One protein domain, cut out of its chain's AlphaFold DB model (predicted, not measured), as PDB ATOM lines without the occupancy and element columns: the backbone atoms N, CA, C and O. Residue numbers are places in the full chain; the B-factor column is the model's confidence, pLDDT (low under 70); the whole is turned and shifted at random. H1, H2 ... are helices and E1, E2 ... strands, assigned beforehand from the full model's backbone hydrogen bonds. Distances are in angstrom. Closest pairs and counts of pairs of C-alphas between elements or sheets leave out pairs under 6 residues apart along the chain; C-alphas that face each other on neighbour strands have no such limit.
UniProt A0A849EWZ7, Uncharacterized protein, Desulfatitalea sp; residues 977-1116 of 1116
ATOM      1  N   GLY A 977     -43.475  31.543   3.453       71.12
ATOM      2  CA  GLY A 977     -44.869  31.307   3.843       71.12
ATOM      3  C   GLY A 977     -45.493  30.039   3.250       71.12
ATOM      4  O   GLY A 977     -44.806  29.152   2.741       71.12
ATOM      5  N   GLY A 978     -46.817  29.913   3.357       77.12
ATOM      6  CA  GLY A 978     -47.559  28.727   2.930       77.12
ATOM      7  C   GLY A 978     -49.072  28.933   2.837       77.12
ATOM      8  O   GLY A 978     -49.592  30.022   3.073       77.12
ATOM      9  N   MET A 979     -49.792  27.864   2.486       80.25
ATOM     10  CA  MET A 979     -51.257  27.856   2.380       80.25
ATOM     11  C   MET A 979     -51.892  26.759   3.242       80.25
ATOM     12  O   MET A 979     -51.304  25.698   3.457       80.25
ATOM     13  N   LEU A 980     -53.104  27.019   3.733       84.50
ATOM     14  CA  LEU A 980     -53.941  26.100   4.501       84.50
ATOM     15  C   LEU A 980     -55.374  26.127   3.945       84.50
ATOM     16  O   LEU A 980     -56.006  27.182   3.897       84.50
ATOM     17  N   LEU A 981     -55.897  24.965   3.549       83.94
ATOM     18  CA  LEU A 981     -57.298  24.788   3.156       83.94
ATOM     19  C   LEU A 981     -58.105  24.288   4.361       83.94
ATOM     20  O   LEU A 981     -57.740  23.281   4.965       83.94
ATOM     21  N   VAL A 982     -59.212  24.959   4.689       85.06
ATOM     22  CA  VAL A 982     -60.105  24.572   5.797       85.06
ATOM     23  C   VAL A 982     -61.531  24.401   5.274       85.06
ATOM     24  O   VAL A 982     -62.199  25.388   4.973       85.06
ATOM     25  N   GLY A 983     -62.003  23.153   5.165       86.00
ATOM     26  CA  GLY A 983     -63.404  22.834   4.866       86.00
ATOM     27  C   GLY A 983     -64.255  22.944   6.130       86.00
ATOM     28  O   GLY A 983     -64.117  22.132   7.044       86.00
ATOM     29  N   LEU A 984     -65.112  23.960   6.212       87.88
ATOM     30  CA  LEU A 984     -65.758  24.369   7.463       87.88
ATOM     31  C   LEU A 984     -66.686  23.288   8.028       87.88
ATOM     32  O   LEU A 984     -66.670  23.043   9.232       87.88
ATOM     33  N   LYS A 985     -67.435  22.582   7.177       84.44
ATOM     34  CA  LYS A 985     -68.300  21.464   7.584       84.44
ATOM     35  C   LYS A 985     -67.523  20.220   8.014       84.44
ATOM     36  O   LYS A 985     -68.010  19.470   8.857       84.44
ATOM     37  N   GLN A 986     -66.356  19.971   7.413       81.00
ATOM     38  CA  GLN A 986     -65.503  18.831   7.764       81.00
ATOM     39  C   GLN A 986     -64.774  19.068   9.093       81.00
ATOM     40  O   GLN A 986     -64.742  18.176   9.938       81.00
ATOM     41  N   CYS A 987     -64.209  20.264   9.286       81.56
ATOM     42  CA  CYS A 987     -63.434  20.615  10.477       81.56
ATOM     43  C   CYS A 987     -64.311  20.963  11.692       81.56
ATOM     44  O   CYS A 987     -63.946  20.621  12.814       81.56
ATOM     45  N   PHE A 988     -65.468  21.600  11.475       88.88
ATOM     46  CA  PHE A 988     -66.350  22.129  12.527       88.88
ATOM     47  C   PHE A 988     -67.811  21.667  12.323       88.88
ATOM     48  O   PHE A 988     -68.708  22.471  12.044       88.88
ATOM     49  N   PRO A 989     -68.084  20.347  12.387       85.69
ATOM     50  CA  PRO A 989     -69.380  19.779  12.008       85.69
ATOM     51  C   PRO A 989     -70.530  20.127  12.968       85.69
ATOM     52  O   PRO A 989     -71.693  20.031  12.568       85.69
ATOM     53  N   ALA A 990     -70.242  20.515  14.216       86.00
ATOM     54  CA  ALA A 990     -71.263  20.939  15.176       86.00
ATOM     55  C   ALA A 990     -71.684  22.389  14.894       86.00
ATOM     56  O   ALA A 990     -72.856  22.674  14.646       86.00
ATOM     57  N   GLU A 991     -70.693  23.270  14.804       88.62
ATOM     58  CA  GLU A 991     -70.802  24.684  14.464       88.62
ATOM     59  C   GLU A 991     -71.490  24.878  13.104       88.62
ATOM     60  O   GLU A 991     -72.320  25.771  12.941       88.62
ATOM     61  N   TRP A 992     -71.212  23.996  12.139       87.31
ATOM     62  CA  TRP A 992     -71.870  23.966  10.832       87.31
ATOM     63  C   TRP A 992     -73.364  23.610  10.906       87.31
ATOM     64  O   TRP A 992     -74.184  24.201  10.197       87.31
ATOM     65  N   ASN A 993     -73.746  22.649  11.752       84.56
ATOM     66  CA  ASN A 993     -75.153  22.294  11.949       84.56
ATOM     67  C   ASN A 993     -75.928  23.437  12.622       84.56
ATOM     68  O   ASN A 993     -77.055  23.727  12.212       84.56
ATOM     69  N   ASP A 994     -75.319  24.093  13.608       85.75
ATOM     70  CA  ASP A 994     -75.939  25.185  14.360       85.75
ATOM     71  C   ASP A 994     -76.055  26.460  13.503       85.75
ATOM     72  O   ASP A 994     -77.107  27.098  13.487       85.75
ATOM     73  N   PHE A 995     -75.044  26.757  12.678       88.00
ATOM     74  CA  PHE A 995     -75.081  27.787  11.629       88.00
ATOM     75  C   PHE A 995     -76.271  27.623  10.669       88.00
ATOM     76  O   PHE A 995     -76.975  28.589  10.371       88.00
ATOM     77  N   LEU A 996     -76.538  26.397  10.202       85.19
ATOM     78  CA  LEU A 996     -77.676  26.115   9.321       85.19
ATOM     79  C   LEU A 996     -79.027  26.054  10.060       85.19
ATOM     80  O   LEU A 996     -80.070  25.982   9.403       85.19
ATOM     81  N   ARG A 997     -79.037  26.051  11.400       83.44
ATOM     82  CA  ARG A 997     -80.232  25.896  12.251       83.44
ATOM     83  C   ARG A 997     -80.176  26.818  13.485       83.44
ATOM     84  O   ARG A 997     -80.260  26.329  14.617       83.44
ATOM     85  N   PRO A 998     -80.064  28.146  13.295       79.56
ATOM     86  CA  PRO A 998     -79.856  29.071  14.401       79.56
ATOM     87  C   PRO A 998     -81.057  29.067  15.356       79.56
ATOM     88  O   PRO A 998     -82.218  28.984  14.944       79.56
ATOM     89  N   THR A 999     -80.764  29.141  16.653       77.81
ATOM     90  CA  THR A 999     -81.756  29.081  17.734       77.81
ATOM     91  C   THR A 999     -81.686  30.371  18.561       77.81
ATOM     92  O   THR A 999     -80.644  30.632  19.158       77.81
ATOM     93  N   PRO A1000     -82.767  31.175  18.649       77.50
ATOM     94  CA  PRO A1000     -84.113  30.925  18.127       77.50
ATOM     95  C   PRO A1000     -84.218  31.052  16.588       77.50
ATOM     96  O   PRO A1000     -83.479  31.843  15.994       77.50
ATOM     97  N   PRO A1001     -85.159  30.329  15.945       70.12
ATOM     98  CA  PRO A1001     -85.351  30.377  14.493       70.12
ATOM     99  C   PRO A1001     -85.614  31.795  13.969       70.12
ATOM    100  O   PRO A1001     -86.439  32.519  14.527       70.12
ATOM    101  N   GLY A1002     -84.946  32.166  12.873       69.31
ATOM    102  CA  GLY A1002     -85.052  33.494  12.248       69.31
ATOM    103  C   GLY A1002     -84.040  34.535  12.749       69.31
ATOM    104  O   GLY A1002     -84.119  35.691  12.346       69.31
ATOM    105  N   SER A1003     -83.091  34.145  13.605       79.62
ATOM    106  CA  SER A1003     -81.871  34.928  13.863       79.62
ATOM    107  C   SER A1003     -80.853  34.781  12.714       79.62
ATOM    108  O   SER A1003     -81.032  33.940  11.830       79.62
ATOM    109  N   GLU A1004     -79.805  35.619  12.684       81.25
ATOM    110  CA  GLU A1004     -78.756  35.512  11.657       81.25
ATOM    111  C   GLU A1004     -78.033  34.158  11.715       81.25
ATOM    112  O   GLU A1004     -77.645  33.671  12.777       81.25
ATOM    113  N   GLN A1005     -77.792  33.588  10.540       86.38
ATOM    114  CA  GLN A1005     -76.996  32.390  10.319       86.38
ATOM    115  C   GLN A1005     -75.519  32.800  10.310       86.38
ATOM    116  O   GLN A1005     -74.943  33.110   9.264       86.38
ATOM    117  N   ILE A1006     -74.925  32.847  11.504       88.31
ATOM    118  CA  ILE A1006     -73.511  33.170  11.723       88.31
ATOM    119  C   ILE A1006     -72.750  31.876  12.023       88.31
ATOM    120  O   ILE A1006     -72.857  31.319  13.114       88.31
ATOM    121  N   PHE A1007     -71.952  31.407  11.069       89.81
ATOM    122  CA  PHE A1007     -70.942  30.389  11.329       89.81
ATOM    123  C   PHE A1007     -69.781  31.016  12.104       89.81
ATOM    124  O   PHE A1007     -69.341  32.119  11.777       89.81
ATOM    125  N   THR A1008     -69.278  30.316  13.119       90.38
ATOM    126  CA  THR A1008     -68.155  30.754  13.959       90.38
ATOM    127  C   THR A1008     -67.229  29.570  14.201       90.38
ATOM    128  O   THR A1008     -67.686  28.526  14.653       90.38
ATOM    129  N   CYS A1009     -65.934  29.730  13.933       90.25
ATOM    130  CA  CYS A1009     -64.903  28.732  14.233       90.25
ATOM    131  C   CYS A1009     -63.669  29.417  14.831       90.25
ATOM    132  O   CYS A1009     -63.513  30.629  14.702       90.25
ATOM    133  N   THR A1010     -62.791  28.668  15.498       91.19
ATOM    134  CA  THR A1010     -61.540  29.215  16.049       91.19
ATOM    135  C   THR A1010     -60.356  28.376  15.600       91.19
ATOM    136  O   THR A1010     -60.263  27.199  15.941       91.19
ATOM    137  N   LEU A1011     -59.445  28.992  14.844       89.62
ATOM    138  CA  LEU A1011     -58.219  28.357  14.374       89.62
ATOM    139  C   LEU A1011     -57.096  28.565  15.391       89.62
ATOM    140  O   LEU A1011     -56.819  29.683  15.823       89.62
ATOM    141  N   THR A1012     -56.443  27.469  15.758       88.25
ATOM    142  CA  THR A1012     -55.267  27.422  16.642       88.25
ATOM    143  C   THR A1012     -54.036  26.984  15.845       88.25
ATOM    144  O   THR A1012     -54.181  26.423  14.759       88.25
ATOM    145  N   GLN A1013     -52.824  27.142  16.392       83.94
ATOM    146  CA  GLN A1013     -51.592  26.637  15.758       83.94
ATOM    147  C   GLN A1013     -51.673  25.136  15.401       83.94
ATOM    148  O   GLN A1013     -51.065  24.699  14.429       83.94
ATOM    149  N   GLU A1014     -52.471  24.334  16.115       83.06
ATOM    150  CA  GLU A1014     -52.668  22.909  15.808       83.06
ATOM    151  C   GLU A1014     -53.378  22.642  14.470       83.06
ATOM    152  O   GLU A1014     -53.271  21.535  13.944       83.06
ATOM    153  N   HIS A1015     -54.061  23.636  13.898       84.25
ATOM    154  CA  HIS A1015     -54.694  23.535  12.580       84.25
ATOM    155  C   HIS A1015     -53.689  23.738  11.434       84.25
ATOM    156  O   HIS A1015     -53.933  23.299  10.313       84.25
ATOM    157  N   TYR A1016     -52.535  24.353  11.710       83.31
ATOM    158  CA  TYR A1016     -51.505  24.637  10.713       83.31
ATOM    159  C   TYR A1016     -50.564  23.432  10.483       83.31
ATOM    160  O   TYR A1016     -50.434  22.556  11.356       83.31
ATOM    161  N   PRO A1017     -49.892  23.339   9.316       76.88
ATOM    162  CA  PRO A1017     -48.920  22.282   9.033       76.88
ATOM    163  C   PRO A1017     -47.768  22.259  10.047       76.88
ATOM    164  O   PRO A1017     -47.334  23.300  10.527       76.88
ATOM    165  N   PHE A1018     -47.243  21.068  10.365       74.50
ATOM    166  CA  PHE A1018     -46.286  20.869  11.469       74.50
ATOM    167  C   PHE A1018     -45.051  21.792  11.426       74.50
ATOM    168  O   PHE A1018     -44.602  22.242  12.475       74.50
ATOM    169  N   LEU A1019     -44.536  22.105  10.231       71.69
ATOM    170  CA  LEU A1019     -43.381  22.995  10.047       71.69
ATOM    171  C   LEU A1019     -43.676  24.459  10.435       71.69
ATOM    172  O   LEU A1019     -42.769  25.158  10.877       71.69
ATOM    173  N   ALA A1020     -44.933  24.901  10.328       75.19
ATOM    174  CA  ALA A1020     -45.366  26.254  10.681       75.19
ATOM    175  C   ALA A1020     -45.699  26.415  12.178       75.19
ATOM    176  O   ALA A1020     -45.625  27.515  12.712       75.19
ATOM    177  N   ARG A1021     -46.020  25.323  12.894       76.12
ATOM    178  CA  ARG A1021     -46.463  25.364  14.311       76.12
ATOM    179  C   ARG A1021     -45.428  25.897  15.301       76.12
ATOM    180  O   ARG A1021     -45.785  26.227  16.426       76.12
ATOM    181  N   TRP A1022     -44.160  25.922  14.906       70.50
ATOM    182  CA  TRP A1022     -43.031  26.358  15.733       70.50
ATOM    183  C   TRP A1022     -42.611  27.805  15.441       70.50
ATOM    184  O   TRP A1022     -41.499  28.204  15.784       70.50
ATOM    185  N   ARG A1023     -43.480  28.572  14.774       74.06
ATOM    186  CA  ARG A1023     -43.279  29.969  14.391       74.06
ATOM    187  C   ARG A1023     -44.502  30.804  14.773       74.06
ATOM    188  O   ARG A1023     -45.615  30.282  14.877       74.06
ATOM    189  N   ASP A1024     -44.276  32.098  14.948       76.12
ATOM    190  CA  ASP A1024     -45.347  33.088  14.943       76.12
ATOM    191  C   ASP A1024     -45.784  33.279  13.486       76.12
ATOM    192  O   ASP A1024     -44.938  33.524  12.628       76.12
ATOM    193  N   ILE A1025     -47.077  33.084  13.210       84.62
ATOM    194  CA  ILE A1025     -47.639  33.036  11.851       84.62
ATOM    195  C   ILE A1025     -48.657  34.155  11.623       84.62
ATOM    196  O   ILE A1025     -49.629  34.290  12.375       84.62
ATOM    197  N   GLU A1026     -48.468  34.923  10.552       87.00
ATOM    198  CA  GLU A1026     -49.391  35.981  10.123       87.00
ATOM    199  C   GLU A1026     -50.179  35.536   8.887       87.00
ATOM    200  O   GLU A1026     -49.625  34.991   7.937       87.00
ATOM    201  N   LEU A1027     -51.491  35.775   8.878       87.94
ATOM    202  CA  LEU A1027     -52.347  35.598   7.709       87.94
ATOM    203  C   LEU A1027     -52.036  36.717   6.711       87.94
ATOM    204  O   LEU A1027     -52.310  37.876   7.002       87.94
ATOM    205  N   THR A1028     -51.506  36.369   5.542       88.44
ATOM    206  CA  THR A1028     -51.151  37.305   4.459       88.44
ATOM    207  C   THR A1028     -52.251  37.447   3.404       88.44
ATOM    208  O   THR A1028     -52.257  38.402   2.624       88.44
ATOM    209  N   GLY A1029     -53.207  36.515   3.375       87.81
ATOM    210  CA  GLY A1029     -54.365  36.568   2.488       87.81
ATOM    211  C   GLY A1029     -55.406  35.493   2.794       87.81
ATOM    212  O   GLY A1029     -55.121  34.491   3.446       87.81
ATOM    213  N   MET A1030     -56.630  35.703   2.314       89.56
ATOM    214  CA  MET A1030     -57.728  34.744   2.450       89.56
ATOM    215  C   MET A1030     -58.574  34.718   1.184       89.56
ATOM    216  O   MET A1030     -59.069  35.761   0.761       89.56
ATOM    217  N   GLY A1031     -58.806  33.525   0.650       89.88
ATOM    218  CA  GLY A1031     -59.836  33.223  -0.338       89.88
ATOM    219  C   GLY A1031     -60.955  32.371   0.250       89.88
ATOM    220  O   GLY A1031     -60.799  31.745   1.302       89.88
ATOM    221  N   MET A1032     -62.094  32.330  -0.439       90.62
ATOM    222  CA  MET A1032     -63.230  31.498  -0.052       90.62
ATOM    223  C   MET A1032     -63.904  30.850  -1.265       90.62
ATOM    224  O   MET A1032     -64.174  31.500  -2.277       90.62
ATOM    225  N   VAL A1033     -64.203  29.559  -1.137       88.94
ATOM    226  CA  VAL A1033     -64.938  28.746  -2.116       88.94
ATOM    227  C   VAL A1033     -66.184  28.181  -1.445       88.94
ATOM    228  O   VAL A1033     -66.136  27.744  -0.299       88.94
ATOM    229  N   VAL A1034     -67.313  28.188  -2.145       88.25
ATOM    230  CA  VAL A1034     -68.614  27.760  -1.625       88.25
ATOM    231  C   VAL A1034     -69.227  26.756  -2.594       88.25
ATOM    232  O   VAL A1034     -69.585  27.104  -3.720       88.25
ATOM    233  N   SER A1035     -69.369  25.504  -2.153       83.38
ATOM    234  CA  SER A1035     -70.112  24.485  -2.901       83.38
ATOM    235  C   SER A1035     -71.582  24.576  -2.511       83.38
ATOM    236  O   SER A1035     -71.925  24.416  -1.338       83.38
ATOM    237  N   GLY A1036     -72.459  24.854  -3.473       82.75
ATOM    238  CA  GLY A1036     -73.878  25.087  -3.216       82.75
ATOM    239  C   GLY A1036     -74.741  24.987  -4.471       82.75
ATOM    240  O   GLY A1036     -74.261  25.068  -5.601       82.75
ATOM    241  N   LYS A1037     -76.044  24.795  -4.265       79.88
ATOM    242  CA  LYS A1037     -77.023  24.463  -5.316       79.88
ATOM    243  C   LYS A1037     -77.683  25.684  -5.951       79.88
ATOM    244  O   LYS A1037     -78.491  25.538  -6.870       79.88
ATOM    245  N   HIS A1038     -77.355  26.890  -5.494       83.56
ATOM    246  CA  HIS A1038     -77.937  28.112  -6.031       83.56
ATOM    247  C   HIS A1038     -77.476  28.413  -7.470       83.56
ATOM    248  O   HIS A1038     -76.353  28.107  -7.881       83.56
ATOM    249  N   ALA A1039     -78.366  29.022  -8.258       79.25
ATOM    250  CA  ALA A1039     -78.102  29.393  -9.646       79.25
ATOM    251  C   ALA A1039     -77.381  30.748  -9.775       79.25
ATOM    252  O   ALA A1039     -76.430  30.834 -10.549       79.25
ATOM    253  N   GLY A1040     -77.825  31.762  -9.017       84.38
ATOM    254  CA  GLY A1040     -77.232  33.105  -8.946       84.38
ATOM    255  C   GLY A1040     -76.031  33.172  -8.000       84.38
ATOM    256  O   GLY A1040     -75.449  32.136  -7.674       84.38
ATOM    257  N   ASN A1041     -75.652  34.370  -7.549       87.62
ATOM    258  CA  ASN A1041     -74.470  34.562  -6.703       87.62
ATOM    259  C   ASN A1041     -74.795  34.438  -5.208       87.62
ATOM    260  O   ASN A1041     -75.934  34.639  -4.770       87.62
ATOM    261  N   TYR A1042     -73.760  34.172  -4.412       88.75
ATOM    262  CA  TYR A1042     -73.815  34.324  -2.961       88.75
ATOM    263  C   TYR A1042     -73.163  35.645  -2.543       88.75
ATOM    264  O   TYR A1042     -72.102  36.006  -3.048       88.75
ATOM    265  N   MET A1043     -73.774  36.347  -1.590       88.06
ATOM    266  CA  MET A1043     -73.143  37.431  -0.837       88.06
ATOM    267  C   MET A1043     -72.751  36.900   0.537       88.06
ATOM    268  O   MET A1043     -73.591  36.304   1.217       88.06
ATOM    269  N   ALA A1044     -71.513  37.134   0.961       89.31
ATOM    270  CA  ALA A1044     -71.006  36.692   2.251       89.31
ATOM    271  C   ALA A1044     -70.310  37.821   3.016       89.31
ATOM    272  O   ALA A1044     -69.637  38.659   2.421       89.31
ATOM    273  N   ARG A1045     -70.449  37.796   4.342       90.56
ATOM    274  CA  ARG A1045     -69.733  38.652   5.288       90.56
ATOM    275  C   ARG A1045     -68.763  37.797   6.084       90.56
ATOM    276  O   ARG A1045     -69.210  36.876   6.768       90.56
ATOM    277  N   VAL A1046     -67.472  38.094   5.992       91.00
ATOM    278  CA  VAL A1046     -66.392  37.313   6.605       91.00
ATOM    279  C   VAL A1046     -65.693  38.152   7.671       91.00
ATOM    280  O   VAL A1046     -65.154  39.213   7.367       91.00
ATOM    281  N   GLY A1047     -65.709  37.684   8.918       90.00
ATOM    282  CA  GLY A1047     -64.933  38.255  10.018       90.00
ATOM    283  C   GLY A1047     -63.625  37.487  10.205       90.00
ATOM    284  O   GLY A1047     -63.642  36.261  10.327       90.00
ATOM    285  N   ILE A1048     -62.509  38.213  10.230       88.69
ATOM    286  CA  ILE A1048     -61.135  37.709  10.412       88.69
ATOM    287  C   ILE A1048     -60.628  38.207  11.780       88.69
ATOM    288  O   ILE A1048     -61.017  39.310  12.178       88.69
ATOM    289  N   PRO A1049     -59.790  37.448  12.519       88.38
ATOM    290  CA  PRO A1049     -59.256  37.873  13.812       88.38
ATOM    291  C   PRO A1049     -58.691  39.298  13.792       88.38
ATOM    292  O   PRO A1049     -57.883  39.648  12.936       88.38
ATOM    293  N   GLU A1050     -59.145  40.117  14.743       86.38
ATOM    294  CA  GLU A1050     -58.752  41.526  14.936       86.38
ATOM    295  C   GLU A1050     -59.022  42.480  13.745       86.38
ATOM    296  O   GLU A1050     -58.630  43.646  13.788       86.38
ATOM    297  N   GLN A1051     -59.767  42.036  12.725       86.94
ATOM    298  CA  GLN A1051     -60.183  42.841  11.570       86.94
ATOM    299  C   GLN A1051     -61.679  43.197  11.614       86.94
ATOM    300  O   GLN A1051     -62.472  42.606  12.347       86.94
ATOM    301  N   SER A1052     -62.091  44.167  10.793       86.25
ATOM    302  CA  SER A1052     -63.508  44.472  10.550       86.25
ATOM    303  C   SER A1052     -64.131  43.513   9.530       86.25
ATOM    304  O   SER A1052     -63.516  43.266   8.495       86.25
ATOM    305  N   ASP A1053     -65.370  43.071   9.772       86.81
ATOM    306  CA  ASP A1053     -66.182  42.261   8.846       86.81
ATOM    307  C   ASP A1053     -66.117  42.749   7.380       86.81
ATOM    308  O   ASP A1053     -66.453  43.896   7.074       86.81
ATOM    309  N   ILE A1054     -65.745  41.845   6.469       90.44
ATOM    310  CA  ILE A1054     -65.570  42.104   5.034       90.44
ATOM    311  C   ILE A1054     -66.762  41.539   4.254       90.44
ATOM    312  O   ILE A1054     -66.997  40.329   4.264       90.44
ATOM    313  N   ASP A1055     -67.496  42.395   3.539       88.69
ATOM    314  CA  ASP A1055     -68.531  41.967   2.588       88.69
ATOM    315  C   ASP A1055     -67.915  41.610   1.224       88.69
ATOM    316  O   ASP A1055     -67.211  42.412   0.609       88.69
ATOM    317  N   CYS A1056     -68.226  40.418   0.715       88.81
ATOM    318  CA  CYS A1056     -67.780  39.923  -0.585       88.81
ATOM    319  C   CYS A1056     -68.911  39.214  -1.355       88.81
ATOM    320  O   CYS A1056     -69.864  38.689  -0.774       88.81
ATOM    321  N   THR A1057     -68.796  39.182  -2.683       90.06
ATOM    322  CA  THR A1057     -69.703  38.437  -3.570       90.06
ATOM    323  C   THR A1057     -68.936  37.286  -4.205       90.06
ATOM    324  O   THR A1057     -67.870  37.504  -4.781       90.06
ATOM    325  N   LEU A1058     -69.486  36.074  -4.123       87.75
ATOM    326  CA  LEU A1058     -68.930  34.878  -4.749       87.75
ATOM    327  C   LEU A1058     -69.664  34.603  -6.061       87.75
ATOM    328  O   LEU A1058     -70.865  34.318  -6.072       87.75
ATOM    329  N   THR A1059     -68.922  34.669  -7.160       88.81
ATOM    330  CA  THR A1059     -69.388  34.363  -8.517       88.81
ATOM    331  C   THR A1059     -69.009  32.938  -8.902       88.81
ATOM    332  O   THR A1059     -68.038  32.397  -8.376       88.81
ATOM    333  N   LYS A1060     -69.742  32.319  -9.833       85.00
ATOM    334  CA  LYS A1060     -69.379  30.992 -10.353       85.00
ATOM    335  C   LYS A1060     -68.122  31.064 -11.213       85.00
ATOM    336  O   LYS A1060     -68.072  31.839 -12.164       85.00
ATOM    337  N   ASP A1061     -67.140  30.237 -10.885       80.50
ATOM    338  CA  ASP A1061     -65.853  30.168 -11.568       80.50
ATOM    339  C   ASP A1061     -65.825  28.972 -12.526       80.50
ATOM    340  O   ASP A1061     -65.890  27.811 -12.116       80.50
ATOM    341  N   ALA A1062     -65.741  29.252 -13.827       77.38
ATOM    342  CA  ALA A1062     -65.721  28.224 -14.863       77.38
ATOM    343  C   ALA A1062     -64.469  27.327 -14.798       77.38
ATOM    344  O   ALA A1062     -64.535  26.176 -15.229       77.38
ATOM    345  N   SER A1063     -63.353  27.811 -14.237       73.44
ATOM    346  CA  SER A1063     -62.129  27.016 -14.059       73.44
ATOM    347  C   SER A1063     -62.252  25.994 -12.923       73.44
ATOM    348  O   SER A1063     -61.699  24.899 -13.011       73.44
ATOM    349  N   LEU A1064     -63.065  26.301 -11.906       70.50
ATOM    350  CA  LEU A1064     -63.389  25.426 -10.776       70.50
ATOM    351  C   LEU A1064     -64.763  24.751 -10.945       70.50
ATOM    352  O   LEU A1064     -65.514  24.590  -9.986       70.50
ATOM    353  N   ASN A1065     -65.102  24.347 -12.174       73.00
ATOM    354  CA  ASN A1065     -66.322  23.593 -12.492       73.00
ATOM    355  C   ASN A1065     -67.633  24.295 -12.056       73.00
ATOM    356  O   ASN A1065     -68.575  23.670 -11.572       73.00
ATOM    357  N   ASN A1066     -67.701  25.618 -12.245       77.94
ATOM    358  CA  ASN A1066     -68.848  26.485 -11.931       77.94
ATOM    359  C   ASN A1066     -69.232  26.559 -10.439       77.94
ATOM    360  O   ASN A1066     -70.353  26.961 -10.108       77.94
ATOM    361  N   VAL A1067     -68.309  26.211  -9.540       83.81
ATOM    362  CA  VAL A1067     -68.435  26.429  -8.091       83.81
ATOM    363  C   VAL A1067     -68.265  27.922  -7.776       83.81
ATOM    364  O   VAL A1067     -67.586  28.647  -8.506       83.81
ATOM    365  N   HIS A1068     -68.908  28.419  -6.717       88.62
ATOM    366  CA  HIS A1068     -68.811  29.827  -6.324       88.62
ATOM    367  C   HIS A1068     -67.473  30.114  -5.636       88.62
ATOM    368  O   HIS A1068     -67.131  29.462  -4.651       88.62
ATOM    369  N   HIS A1069     -66.726  31.102  -6.122       88.88
ATOM    370  CA  HIS A1069     -65.357  31.386  -5.688       88.88
ATOM    371  C   HIS A1069     -65.114  32.897  -5.557       88.88
ATOM    372  O   HIS A1069     -65.607  33.696  -6.357       88.88
ATOM    373  N   LYS A1070     -64.328  33.282  -4.546       89.69
ATOM    374  CA  LYS A1070     -63.653  34.578  -4.442       89.69
ATOM    375  C   LYS A1070     -62.210  34.339  -3.955       89.69
ATOM    376  O   LYS A1070     -62.051  34.016  -2.777       89.69
ATOM    377  N   PRO A1071     -61.178  34.488  -4.807       82.38
ATOM    378  CA  PRO A1071     -59.793  34.198  -4.416       82.38
ATOM    379  C   PRO A1071     -59.243  35.192  -3.387       82.38
ATOM    380  O   PRO A1071     -58.542  34.792  -2.469       82.38
ATOM    381  N   ASP A1072     -59.613  36.469  -3.492       85.00
ATOM    382  CA  ASP A1072     -59.152  37.537  -2.594       85.00
ATOM    383  C   ASP A1072     -60.337  38.111  -1.802       85.00
ATOM    384  O   ASP A1072     -61.007  39.056  -2.220       85.00
ATOM    385  N   VAL A1073     -60.639  37.502  -0.661       86.56
ATOM    386  CA  VAL A1073     -61.494  38.076   0.391       86.56
ATOM    387  C   VAL A1073     -60.666  39.014   1.279       86.56
ATOM    388  O   VAL A1073     -61.159  40.059   1.691       86.56
ATOM    389  N   PHE A1074     -59.394  38.682   1.521       87.88
ATOM    390  CA  PHE A1074     -58.436  39.479   2.296       87.88
ATOM    391  C   PHE A1074     -57.031  39.398   1.680       87.88
ATOM    392  O   PHE A1074     -56.692  38.397   1.049       87.88
ATOM    393  N   GLY A1075     -56.222  40.440   1.883       81.25
ATOM    394  CA  GLY A1075     -54.883  40.594   1.296       81.25
ATOM    395  C   GLY A1075     -54.054  41.656   2.024       81.25
ATOM    396  O   GLY A1075     -53.611  42.632   1.422       81.25
ATOM    397  N   ALA A1076     -53.931  41.499   3.340       81.69
ATOM    398  CA  ALA A1076     -53.085  42.285   4.240       81.69
ATOM    399  C   ALA A1076     -52.561  41.346   5.347       81.69
ATOM    400  O   ALA A1076     -52.800  40.145   5.263       81.69
ATOM    401  N   SER A1077     -51.874  41.861   6.373       84.75
ATOM    402  CA  SER A1077     -51.528  41.064   7.564       84.75
ATOM    403  C   SER A1077     -52.663  41.070   8.602       84.75
ATOM    404  O   SER A1077     -53.270  42.114   8.864       84.75
ATOM    405  N   ALA A1078     -52.937  39.905   9.193       87.56
ATOM    406  CA  ALA A1078     -53.757  39.705  10.389       87.56
ATOM    407  C   ALA A1078     -53.257  38.473  11.181       87.56
ATOM    408  O   ALA A1078     -52.531  37.652  10.621       87.56
ATOM    409  N   PRO A1079     -53.653  38.267  12.452       87.50
ATOM    410  CA  PRO A1079     -53.316  37.041  13.179       87.50
ATOM    411  C   PRO A1079     -53.863  35.784  12.479       87.50
ATOM    412  O   PRO A1079     -55.067  35.674  12.238       87.50
ATOM    413  N   ALA A1080     -53.000  34.804  12.184       84.62
ATOM    414  CA  ALA A1080     -53.423  33.542  11.561       84.62
ATOM    415  C   ALA A1080     -54.269  32.661  12.501       84.62
ATOM    416  O   ALA A1080     -55.068  31.838  12.058       84.62
ATOM    417  N   THR A1081     -54.135  32.852  13.814       86.31
ATOM    418  CA  THR A1081     -54.915  32.142  14.833       86.31
ATOM    419  C   THR A1081     -55.897  33.069  15.531       86.31
ATOM    420  O   THR A1081     -55.537  34.174  15.933       86.31
ATOM    421  N   GLY A1082     -57.117  32.589  15.744       89.00
ATOM    422  CA  GLY A1082     -58.200  33.341  16.364       89.00
ATOM    423  C   GLY A1082     -59.566  32.880  15.867       89.00
ATOM    424  O   GLY A1082     -59.686  31.863  15.179       89.00
ATOM    425  N   THR A1083     -60.608  33.623  16.231       90.25
ATOM    426  CA  THR A1083     -61.988  33.318  15.841       90.25
ATOM    427  C   THR A1083     -62.332  33.946  14.489       90.25
ATOM    428  O   THR A1083     -62.286  35.164  14.339       90.25
ATOM    429  N   PHE A1084     -62.718  33.110  13.525       91.81
ATOM    430  CA  PHE A1084     -63.220  33.508  12.209       91.81
ATOM    431  C   PHE A1084     -64.744  33.338  12.166       91.81
ATOM    432  O   PHE A1084     -65.280  32.366  12.711       91.81
ATOM    433  N   THR A1085     -65.450  34.244  11.484       91.62
ATOM    434  CA  THR A1085     -66.913  34.161  11.310       91.62
ATOM    435  C   THR A1085     -67.336  34.301   9.852       91.62
ATOM    436  O   THR A1085     -66.685  34.990   9.071       91.62
ATOM    437  N   VAL A1086     -68.443  33.654   9.477       91.75
ATOM    438  CA  VAL A1086     -69.061  33.780   8.148       91.75
ATOM    439  C   VAL A1086     -70.567  33.918   8.282       91.75
ATOM    440  O   VAL A1086     -71.218  33.136   8.970       91.75
ATOM    441  N   ARG A1087     -71.133  34.868   7.544       90.94
ATOM    442  CA  ARG A1087     -72.562  34.934   7.226       90.94
ATOM    443  C   ARG A1087     -72.712  34.877   5.714       90.94
ATOM    444  O   ARG A1087     -71.885  35.454   5.015       90.94
ATOM    445  N   ILE A1088     -73.738  34.214   5.184       89.19
ATOM    446  CA  ILE A1088     -73.906  34.057   3.728       89.19
ATOM    447  C   ILE A1088     -75.382  33.994   3.325       89.19
ATOM    448  O   ILE A1088     -76.198  33.374   4.002       89.19
ATOM    449  N   ARG A1089     -75.732  34.662   2.221       87.44
ATOM    450  CA  ARG A1089     -77.091  34.719   1.655       87.44
ATOM    451  C   ARG A1089     -77.055  34.740   0.124       87.44
ATOM    452  O   ARG A1089     -76.024  35.027  -0.479       87.44
ATOM    453  N   ARG A1090     -78.186  34.448  -0.518       86.12
ATOM    454  CA  ARG A1090     -78.362  34.539  -1.983       86.12
ATOM    455  C   ARG A1090     -78.588  35.997  -2.405       86.12
ATOM    456  O   ARG A1090     -79.310  36.707  -1.700       86.12
ATOM    457  N   ASP A1091     -78.044  36.430  -3.545       77.44
ATOM    458  CA  ASP A1091     -78.140  37.838  -3.992       77.44
ATOM    459  C   ASP A1091     -79.592  38.341  -4.171       77.44
ATOM    460  O   ASP A1091     -79.910  39.470  -3.798       77.44
ATOM    461  N   ALA A1092     -80.504  37.476  -4.617       62.00
ATOM    462  CA  ALA A1092     -81.913  37.776  -4.880       62.00
ATOM    463  C   ALA A1092     -82.809  37.963  -3.628       62.00
ATOM    464  O   ALA A1092     -84.036  37.892  -3.733       62.00
ATOM    465  N   THR A1093     -82.238  38.175  -2.436       57.91
ATOM    466  CA  THR A1093     -83.004  38.403  -1.195       57.91
ATOM    467  C   THR A1093     -83.232  39.899  -0.946       57.91
ATOM    468  O   THR A1093     -82.292  40.678  -0.785       57.91
ATOM    469  N   ALA A1094     -84.509  40.305  -0.942       50.91
ATOM    470  CA  ALA A1094     -84.941  41.707  -0.845       50.91
ATOM    471  C   ALA A1094     -84.769  42.328   0.556       50.91
ATOM    472  O   ALA A1094     -84.839  43.547   0.706       50.91
ATOM    473  N   SER A1095     -84.542  41.500   1.575       56.78
ATOM    474  CA  SER A1095     -84.080  41.906   2.898       56.78
ATOM    475  C   SER A1095     -82.561  41.708   2.986       56.78
ATOM    476  O   SER A1095     -82.012  40.742   2.457       56.78
ATOM    477  N   GLY A1096     -81.860  42.664   3.601       63.41
ATOM    478  CA  GLY A1096     -80.392  42.685   3.673       63.41
ATOM    479  C   GLY A1096     -79.786  41.776   4.748       63.41
ATOM    480  O   GLY A1096     -78.644  41.997   5.135       63.41
ATOM    481  N   ASP A1097     -80.554  40.821   5.269       73.00
ATOM    482  CA  ASP A1097     -80.248  40.028   6.453       73.00
ATOM    483  C   ASP A1097     -79.774  38.607   6.119       73.00
ATOM    484  O   ASP A1097     -80.210  37.961   5.162       73.00
ATOM    485  N   PHE A1098     -78.876  38.089   6.953       82.50
ATOM    486  CA  PHE A1098     -78.297  36.756   6.796       82.50
ATOM    487  C   PHE A1098     -79.134  35.672   7.505       82.50
ATOM    488  O   PHE A1098     -78.588  34.794   8.157       82.50
ATOM    489  N   SER A1099     -80.466  35.755   7.424       78.56
ATOM    490  CA  SER A1099     -81.429  34.858   8.100       78.56
ATOM    491  C   SER A1099     -82.074  33.811   7.171       78.56
ATOM    492  O   SER A1099     -82.861  32.969   7.610       78.56
ATOM    493  N   SER A1100     -81.810  33.922   5.866       74.44
ATOM    494  CA  SER A1100     -82.686  33.444   4.788       74.44
ATOM    495  C   SER A1100     -82.102  32.305   3.936       74.44
ATOM    496  O   SER A1100     -82.674  31.945   2.902       74.44
ATOM    497  N   LEU A1101     -80.976  31.716   4.348       82.44
ATOM    498  CA  LEU A1101     -80.299  30.622   3.650       82.44
ATOM    499  C   LEU A1101     -81.010  29.277   3.927       82.44
ATOM    500  O   LEU A1101     -81.058  28.840   5.081       82.44
ATOM    501  N   PRO A1102     -81.549  28.576   2.908       80.12
ATOM    502  CA  PRO A1102     -82.264  27.320   3.134       80.12
ATOM    503  C   PRO A1102     -81.337  26.188   3.619       80.12
ATOM    504  O   PRO A1102     -80.273  25.983   3.024       80.12
ATOM    505  N   PRO A1103     -81.742  25.381   4.620       70.25
ATOM    506  CA  PRO A1103     -80.995  24.190   5.020       70.25
ATOM    507  C   PRO A1103     -80.828  23.214   3.844       70.25
ATOM    508  O   PRO A1103     -81.806  22.654   3.350       70.25
ATOM    509  N   GLY A1104     -79.583  23.014   3.399       74.12
ATOM    510  CA  GLY A1104     -79.242  22.194   2.229       74.12
ATOM    511  C   GLY A1104     -79.039  22.958   0.912       74.12
ATOM    512  O   GLY A1104     -78.840  22.315  -0.117       74.12
ATOM    513  N   ASP A1105     -79.062  24.298   0.920       83.25
ATOM    514  CA  ASP A1105     -78.605  25.101  -0.229       83.25
ATOM    515  C   ASP A1105     -77.076  25.084  -0.379       83.25
ATOM    516  O   ASP A1105     -76.569  25.088  -1.498       83.25
ATOM    517  N   LEU A1106     -76.356  25.016   0.745       84.81
ATOM    518  CA  LEU A1106     -74.910  24.801   0.790       84.81
ATOM    519  C   LEU A1106     -74.571  23.333   1.026       84.81
ATOM    520  O   LEU A1106     -75.232  22.636   1.801       84.81
ATOM    521  N   GLU A1107     -73.490  22.899   0.393       82.06
ATOM    522  CA  GLU A1107     -72.877  21.592   0.585       82.06
ATOM    523  C   GLU A1107     -71.614  21.686   1.442       82.06
ATOM    524  O   GLU A1107     -71.462  20.836   2.314       82.06
ATOM    525  N   ASP A1108     -70.767  22.704   1.242       84.19
ATOM    526  CA  ASP A1108     -69.643  23.073   2.125       84.19
ATOM    527  C   ASP A1108     -69.146  24.508   1.827       84.19
ATOM    528  O   ASP A1108     -69.438  25.065   0.762       84.19
ATOM    529  N   ILE A1109     -68.367  25.088   2.742       87.81
ATOM    530  CA  ILE A1109     -67.574  26.313   2.546       87.81
ATOM    531  C   ILE A1109     -66.111  25.961   2.826       87.81
ATOM    532  O   ILE A1109     -65.809  25.342   3.842       87.81
ATOM    533  N   TYR A1110     -65.199  26.404   1.967       87.62
ATOM    534  CA  TYR A1110     -63.761  26.236   2.133       87.62
ATOM    535  C   TYR A1110     -63.078  27.596   2.267       87.62
ATOM    536  O   TYR A1110     -63.270  28.470   1.419       87.62
ATOM    537  N   PHE A1111     -62.243  27.758   3.290       89.12
ATOM    538  CA  PHE A1111     -61.267  28.845   3.360       89.12
ATOM    539  C   PHE A1111     -59.953  28.421   2.714       89.12
ATOM    540  O   PHE A1111     -59.480  27.313   2.961       89.12
ATOM    541  N   ILE A1112     -59.344  29.325   1.952       87.19
ATOM    542  CA  ILE A1112     -57.976  29.211   1.442       87.19
ATOM    543  C   ILE A1112     -57.169  30.291   2.164       87.19
ATOM    544  O   ILE A1112     -57.299  31.469   1.847       87.19
ATOM    545  N   LEU A1113     -56.410  29.909   3.187       88.06
ATOM    546  CA  LEU A1113     -55.669  30.827   4.052       88.06
ATOM    547  C   LEU A1113     -54.196  30.838   3.646       88.06
ATOM    548  O   LEU A1113     -53.520  29.820   3.789       88.06
ATOM    549  N   SER A1114     -53.702  31.979   3.176       87.31
ATOM    550  CA  SER A1114     -52.274  32.214   2.947       87.31
ATOM    551  C   SER A1114     -51.655  32.799   4.210       87.31
ATOM    552  O   SER A1114     -52.206  33.738   4.783       87.31
ATOM    553  N   TYR A1115     -50.527  32.252   4.649       86.19
ATOM    554  CA  TYR A1115     -49.807  32.694   5.842       86.19
ATOM    555  C   TYR A1115     -48.304  32.834   5.575       86.19
ATOM    556  O   TYR A1115     -47.793  32.260   4.612       86.19
ATOM    557  N   ALA A1116     -47.612  33.588   6.427       80.31
ATOM    558  CA  ALA A1116     -46.153  33.680   6.514       80.31
ATOM    559  C   ALA A1116     -45.699  33.267   7.921       80.31
ATOM    560  O   ALA A1116     -46.387  33.697   8.875       80.31
TER     561      ALA A1116
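Overview. This is residues 977 to 1116 of the 1116 residues of an uncharacterized protein of Desulfatitalea sp (UniProt A0A849EWZ7). One antiparallel sheet of eight strands curls back on itself like a barrel that does not close, its two leaves facing each other across the hinge strand E3. The short helices H1 and H2 sit at the open side, H1 by E8 and H2 by E2, and the loop at residues 1012 to 1025 lies far from the mean of the C-alphas. The printed part has 140 residues, with named elements in the order E1 H1 H2 E2 E3 E4 E5 E6 E7 E8, and is mostly strand. The sheet's order is E1 E8 E3 E6 E5 E4 E7 E2. The whole is compact, with a radius of gyration of the C-alphas of 14.9 A and spans of 45 by 36 by 26 A.

Arrangement. Edge strand E1, residues 978 to 983, is the antiparallel neighbour of E8, residues 1106 to 1115, with N 980 and O 1113 2.8 A apart. H1, residues 984 to 987, is on the sheet, only just over E8 with 3 of its C-alphas, at a height over the sheet of 6.7 A; the closest C-alphas are those of Leu 984 and Ile 1109, 5.6 A. H2, residues 989 to 995, is on the same face, 7.9 A high; its closest C-alpha pair with edge strand E2, residues 1006 to 1011, is Phe 995 and Phe 1007, 4.9 A. Every O i to N i+4 pair of H2 is within hydrogen-bond range; H1 is too short for one. E3, residues 1026 to 1036, bends by 57 degrees at residue 1029 and pairs with E8, N 1031 to O 1112 at 2.8 A. E4, residues 1042 to 1047, E5, residues 1054 to 1061, and E6, residues 1067 to 1074, form a meander, each strand the antiparallel neighbour of the one before, in two hairpins: N 1056 and O 1044 are 2.8 A apart, N 1069 and O 1059 2.9 A. E3 pairs with E6, N 1034 to O 1068 at 2.8 A, closing the Greek key E3 E4 E5 E6, four strands in a row whose first and fourth are antiparallel neighbours. E7, residues 1082 to 1090, pairs with E4, N 1045 to O 1087 at 2.8 A, closing a second, E4 E5 E6 E7, and with E2, N 1007 to O 1086 at 2.8 A.

Along the chain. E1 begins at C-alpha 978, (-47.559, 28.727, 2.930), and E8 ends at C-alpha 1115, (-49.807, 32.694, 5.842). E3 is 29.9 A long, E7 27.3 A, E8 26.8 A and E5 20.4 A.

Size, cuts and confidence. The farthest C-alphas, of Trp 1022 and Ala 1094, are 47.6 A apart. The printed part has no cut; the links E2 to E3 and E7 to E8 are long. Mean pLDDT of the printed part is 83.2; residues 1002 and 1092 to 1096 are under 70.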